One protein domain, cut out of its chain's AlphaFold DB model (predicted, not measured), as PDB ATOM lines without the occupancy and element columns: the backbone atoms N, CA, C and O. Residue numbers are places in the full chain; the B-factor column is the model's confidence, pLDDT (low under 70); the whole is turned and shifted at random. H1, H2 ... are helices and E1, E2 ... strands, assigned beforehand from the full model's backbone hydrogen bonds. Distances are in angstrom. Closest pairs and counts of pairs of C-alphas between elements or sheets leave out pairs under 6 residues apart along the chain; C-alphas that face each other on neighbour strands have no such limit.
ATOM      1  N   THR A   6       4.568  26.541  81.879       80.94
ATOM      2  CA  THR A   6       3.128  26.799  81.745       80.94
ATOM      3  C   THR A   6       2.540  27.008  83.129       80.94
ATOM      4  O   THR A   6       2.909  26.300  84.060       80.94
ATOM      5  N   PHE A   7       1.630  27.962  83.284       81.50
ATOM      6  CA  PHE A   7       0.917  28.165  84.543       81.50
ATOM      7  C   PHE A   7      -0.421  27.441  84.469       81.50
ATOM      8  O   PHE A   7      -1.248  27.755  83.615       81.50
ATOM      9  N   LEU A   8      -0.615  26.456  85.343       78.94
ATOM     10  CA  LEU A   8      -1.906  25.803  85.520       78.94
ATOM     11  C   LEU A   8      -2.627  26.486  86.686       78.94
ATOM     12  O   LEU A   8      -2.040  26.666  87.757       78.94
ATOM     13  N   ASN A   9      -3.886  26.881  86.470       70.94
ATOM     14  CA  ASN A   9      -4.725  27.439  87.532       70.94
ATOM     15  C   ASN A   9      -4.753  26.464  88.718       70.94
ATOM     16  O   ASN A   9      -4.852  25.259  88.515       70.94
ATOM     17  N   ASP A  10      -4.605  26.996  89.931       78.88
ATOM     18  CA  ASP A  10      -4.582  26.270  91.212       78.88
ATOM     19  C   ASP A  10      -3.370  25.350  91.485       78.88
ATOM     20  O   ASP A  10      -3.220  24.877  92.611       78.88
ATOM     21  N   PHE A  11      -2.452  25.152  90.526       72.44
ATOM     22  CA  PHE A  11      -1.262  24.291  90.692       72.44
ATOM     23  C   PHE A  11       0.085  25.012  90.513       72.44
ATOM     24  O   PHE A  11       1.131  24.462  90.860       72.44
ATOM     25  N   GLY A  12       0.080  26.253  90.017       77.56
ATOM     26  CA  GLY A  12       1.292  27.055  89.848       77.56
ATOM     27  C   GLY A  12       2.090  26.702  88.582       77.56
ATOM     28  O   GLY A  12       1.534  26.163  87.619       77.56
ATOM     29  N   PRO A  13       3.382  27.076  88.517       83.75
ATOM     30  CA  PRO A  13       4.206  26.843  87.336       83.75
ATOM     31  C   PRO A  13       4.538  25.352  87.164       83.75
ATOM     32  O   PRO A  13       5.111  24.720  88.048       83.75
ATOM     33  N   CYS A  14       4.241  24.805  85.987       78.88
ATOM     34  CA  CYS A  14       4.563  23.439  85.588       78.88
ATOM     35  C   CYS A  14       5.426  23.418  84.321       78.88
ATOM     36  O   CYS A  14       5.189  24.154  83.359       78.88
ATOM     37  N   PHE A  15       6.406  22.518  84.297       81.56
ATOM     38  CA  PHE A  15       7.142  22.182  83.083       81.56
ATOM     39  C   PHE A  15       6.414  21.055  82.359       81.56
ATOM     40  O   PHE A  15       6.182  20.000  82.942       81.56
ATOM     41  N   LEU A  16       6.068  21.274  81.089       74.94
ATOM     42  CA  LEU A  16       5.375  20.260  80.282       74.94
ATOM     43  C   LEU A  16       6.248  19.020  80.045       74.94
ATOM     44  O   LEU A  16       5.740  17.907  80.015       74.94
ATOM     45  N   ASN A  17       7.561  19.226  79.923       79.38
ATOM     46  CA  ASN A  17       8.564  18.175  79.786       79.38
ATOM     47  C   ASN A  17       9.601  18.349  80.906       79.38
ATOM     48  O   ASN A  17      10.591  19.058  80.706       79.38
ATOM     49  N   PRO A  18       9.356  17.802  82.109       80.44
ATOM     50  CA  PRO A  18      10.331  17.856  83.190       80.44
ATOM     51  C   PRO A  18      11.580  17.043  82.827       80.44
ATOM     52  O   PRO A  18      11.511  16.079  82.068       80.44
ATOM     53  N   ILE A  19      12.728  17.426  83.383       84.44
ATOM     54  CA  ILE A  19      14.001  16.722  83.179       84.44
ATOM     55  C   ILE A  19      13.895  15.332  83.813       84.44
ATOM     56  O   ILE A  19      13.714  15.225  85.026       84.44
ATOM     57  N   GLN A  20      14.019  14.270  83.013       90.31
ATOM     58  CA  GLN A  20      13.943  12.885  83.501       90.31
ATOM     59  C   GLN A  20      15.205  12.072  83.195       90.31
ATOM     60  O   GLN A  20      15.387  10.984  83.740       90.31
ATOM     61  N   SER A  21      16.097  12.590  82.350       87.81
ATOM     62  CA  SER A  21      17.293  11.878  81.912       87.81
ATOM     63  C   SER A  21      18.498  12.800  81.704       87.81
ATOM     64  O   SER A  21      18.382  14.024  81.616       87.81
ATOM     65  N   ARG A  22      19.686  12.198  81.564       83.31
ATOM     66  CA  ARG A  22      20.919  12.921  81.213       83.31
ATOM     67  C   ARG A  22      20.833  13.606  79.845       83.31
ATOM     68  O   ARG A  22      21.365  14.696  79.684       83.31
ATOM     69  N   PHE A  23      20.114  13.009  78.899       84.31
ATOM     70  CA  PHE A  23      19.859  13.611  77.591       84.31
ATOM     71  C   PHE A  23      19.015  14.894  77.693       84.31
ATOM     72  O   PHE A  23      19.200  15.824  76.913       84.31
ATOM     73  N   ASP A  24      18.116  14.987  78.678       82.94
ATOM     74  CA  ASP A  24      17.347  16.215  78.927       82.94
ATOM     75  C   ASP A  24      18.208  17.308  79.573       82.94
ATOM     76  O   ASP A  24      18.029  18.484  79.266       82.94
ATOM     77  N   MET A  25      19.188  16.929  80.403       79.56
ATOM     78  CA  MET A  25      20.177  17.861  80.961       79.56
ATOM     79  C   MET A  25      21.047  18.502  79.874       79.56
ATOM     80  O   MET A  25      21.347  19.688  79.959       79.56
ATOM     81  N   GLU A  26      21.419  17.753  78.833       82.75
ATOM     82  CA  GLU A  26      22.233  18.256  77.712       82.75
ATOM     83  C   GLU A  26      21.511  19.323  76.872       82.75
ATOM     84  O   GLU A  26      22.157  20.117  76.190       82.75
ATOM     85  N   LYS A  27      20.176  19.386  76.947       78.94
ATOM     86  CA  LYS A  27      19.358  20.407  76.270       78.94
ATOM     87  C   LYS A  27      19.210  21.695  77.080       78.94
ATOM     88  O   LYS A  27      18.657  22.672  76.571       78.94
ATOM     89  N   LEU A  28      19.647  21.710  78.340       80.19
ATOM     90  CA  LEU A  28      19.561  22.899  79.174       80.19
ATOM     91  C   LEU A  28      20.592  23.931  78.739       80.19
ATOM     92  O   LEU A  28      21.794  23.684  78.709       80.19
ATOM     93  N   ILE A  29      20.106  25.138  78.474       82.06
ATOM     94  CA  ILE A  29      20.973  26.289  78.242       82.06
ATOM     95  C   ILE A  29      21.374  26.843  79.606       82.06
ATOM     96  O   ILE A  29      20.503  27.318  80.348       82.06
ATOM     97  N   ILE A  30      22.674  26.813  79.904       79.50
ATOM     98  CA  ILE A  30      23.274  27.562  81.010       79.50
ATOM     99  C   ILE A  30      23.524  28.983  80.489       79.50
ATOM    100  O   ILE A  30      24.417  29.172  79.665       79.50
ATOM    101  N   PRO A  31      22.716  29.980  80.887       77.50
ATOM    102  CA  PRO A  31      22.911  31.341  80.411       77.50
ATOM    103  C   PRO A  31      24.213  31.918  80.981       77.50
ATOM    104  O   PRO A  31      24.459  31.805  82.180       77.50
ATOM    105  N   HIS A  32      25.007  32.591  80.147       82.19
ATOM    106  CA  HIS A  32      26.076  33.475  80.614       82.19
ATOM    107  C   HIS A  32      25.464  34.642  81.412       82.19
ATOM    108  O   HIS A  32      24.692  35.421  80.841       82.19
ATOM    109  N   PRO A  33      25.754  34.778  82.723       79.50
ATOM    110  CA  PRO A  33      25.072  35.759  83.571       79.50
ATOM    111  C   PRO A  33      25.277  37.211  83.125       79.50
ATOM    112  O   PRO A  33      24.350  38.013  83.216       79.50
ATOM    113  N   GLU A  34      26.459  37.529  82.595       80.19
ATOM    114  CA  GLU A  34      26.815  38.863  82.093       80.19
ATOM    115  C   GLU A  34      25.998  39.283  80.871       80.19
ATOM    116  O   GLU A  34      25.609  40.443  80.756       80.19
ATOM    117  N   GLU A  35      25.646  38.332  80.010       83.00
ATOM    118  CA  GLU A  35      24.917  38.606  78.770       83.00
ATOM    119  C   GLU A  35      23.399  38.503  78.960       83.00
ATOM    120  O   GLU A  35      22.627  39.299  78.423       83.00
ATOM    121  N   HIS A  36      22.945  37.526  79.748       83.44
ATOM    122  CA  HIS A  36      21.535  37.136  79.798       83.44
ATOM    123  C   HIS A  36      20.855  37.408  81.142       83.44
ATOM    124  O   HIS A  36      19.629  37.334  81.230       83.44
ATOM    125  N   MET A  37      21.618  37.728  82.191       83.94
ATOM    126  CA  MET A  37      21.105  37.941  83.551       83.94
ATOM    127  C   MET A  37      21.558  39.286  84.132       83.94
ATOM    128  O   MET A  37      21.754  39.416  85.339       83.94
ATOM    129  N   HIS A  38      21.668  40.315  83.285       83.69
ATOM    130  CA  HIS A  38      22.085  41.669  83.673       83.69
ATOM    131  C   HIS A  38      21.297  42.241  84.866       83.69
ATOM    132  O   HIS A  38      21.846  43.001  85.655       83.69
ATOM    133  N   TYR A  39      20.026  41.860  85.042       82.38
ATOM    134  CA  TYR A  39      19.217  42.262  86.195       82.38
ATOM    135  C   TYR A  39      19.749  41.686  87.516       82.38
ATOM    136  O   TYR A  39      19.738  42.391  88.521       82.38
ATOM    137  N   VAL A  40      20.264  40.450  87.523       85.06
ATOM    138  CA  VAL A  40      20.898  39.841  88.705       85.06
ATOM    139  C   VAL A  40      22.183  40.579  89.038       85.06
ATOM    140  O   VAL A  40      22.380  40.963  90.185       85.06
ATOM    141  N   LEU A  41      23.022  40.843  88.036       83.06
ATOM    142  CA  LEU A  41      24.267  41.587  88.237       83.06
ATOM    143  C   LEU A  41      24.005  43.012  88.723       83.06
ATOM    144  O   LEU A  41      24.667  43.482  89.644       83.06
ATOM    145  N   LYS A  42      22.987  43.673  88.164       83.31
ATOM    146  CA  LYS A  42      22.556  44.998  88.605       83.31
ATOM    147  C   LYS A  42      22.054  44.979  90.048       83.31
ATOM    148  O   LYS A  42      22.389  45.882  90.800       83.31
ATOM    149  N   ILE A  43      21.299  43.952  90.449       86.62
ATOM    150  CA  ILE A  43      20.874  43.784  91.845       86.62
ATOM    151  C   ILE A  43      22.093  43.602  92.750       86.62
ATOM    152  O   ILE A  43      22.195  44.311  93.744       86.62
ATOM    153  N   ILE A  44      23.040  42.726  92.394       85.75
ATOM    154  CA  ILE A  44      24.257  42.492  93.191       85.75
ATOM    155  C   ILE A  44      25.031  43.797  93.412       85.75
ATOM    156  O   ILE A  44      25.440  44.068  94.533       85.75
ATOM    157  N   GLN A  45      25.154  44.641  92.383       83.44
ATOM    158  CA  GLN A  45      25.812  45.953  92.491       83.44
ATOM    159  C   GLN A  45      25.072  46.962  93.381       83.44
ATOM    160  O   GLN A  45      25.661  47.962  93.776       83.44
ATOM    161  N   THR A  46      23.791  46.738  93.682       87.69
ATOM    162  CA  THR A  46      22.998  47.609  94.569       87.69
ATOM    163  C   THR A  46      22.929  47.117  96.013       87.69
ATOM    164  O   THR A  46      22.357  47.810  96.851       87.69
TER     165      THR A  46
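AT A GLANCE: This is residues 6 to 46 of the 161 residues of the protein "Uroporphyrinogen_deCOase domain-containing protein" of Glossina pallidipes (UniProt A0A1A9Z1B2). Picture an open, flat V with no shared core: one arm is the small two-stranded hairpin E1 and E2 with the link after it, the short helix H1 sits at the corner, and the other arm is a drawn-out link that ends in the helices H2 and H3. The hairpin and the H2 and H3 end are far from each other, and few contacts join the parts. The printed part has 41 residues, with two named strands and three named helices in the order E1, E2, H1, H2, H3; the two strands make one antiparallel sheet, order E1 - E2, and the class is mixed, helices and strands. The whole is extended, with a radius of gyration of the C-alphas of 14.9 A, and spans 35 by 31 by 11 A.

IN THESE COORDINATES: Find C-alpha 6 at (3.128, 26.799, 81.745); here E1 begins, and it runs over residues 6 to 8 for 6.4 A. E2 follows in residues 12 to 15 and is 10.2 A long. Next look at C-alpha 22 at (20.919, 12.921, 81.213), where H1 begins; it holds residues 22 to 26 and is 6.5 A long. H2 is residues 33 to 36, 5.4 A long. H3, residues 38 to 46, is the longest helix at 12.4 A and ends at C-alpha 46 at (22.998, 47.609, 94.569).

HOW THE PARTS SIT: Start with E1 and E2, a hairpin of antiparallel neighbour strands whose directions stand at 137 degrees. The C-alphas of Phe 7 and Pro 13 face each other at 4.5 A. Across the pair you will find N 6 and O 14 at 2.9 A and N 14 and O 6 at 2.8 A, both within hydrogen-bond range. Further along, H1 touches no helix, and it is apart from E1, H2 and H3. H2 and H3 only just touch, with 3 pairs of C-alphas within 8 A, and only at the corner by their link; their closest C-alphas are those of Glu 34 and Leu 41, 7.2 A apart. E1 and E2 are both apart from H2 and from H3. In H1 and H3 every O i to N i+4 pair is within hydrogen-bond range, while H2 is too short for such a pair.

THE WHOLE: The two C-alphas farthest apart are those of Ser 21 and Thr 46, at 38.3 A, and the C-alphas of Thr 6 and Thr 46 are 31.5 A apart. The printed part has no cut. The links E1 to E2 and H2 to H3 are tight, those from E2 to H1 and from H1 to H2 are short, and no link is long. Residues 8 to 13 stand free, and so do residues 20 to 26, of which 22 to 26 belong to H1, and residues 35 to 40, of which 38 to 40 belong to H3. The mean pLDDT of the printed part is 81.6, and no printed residue is under 70.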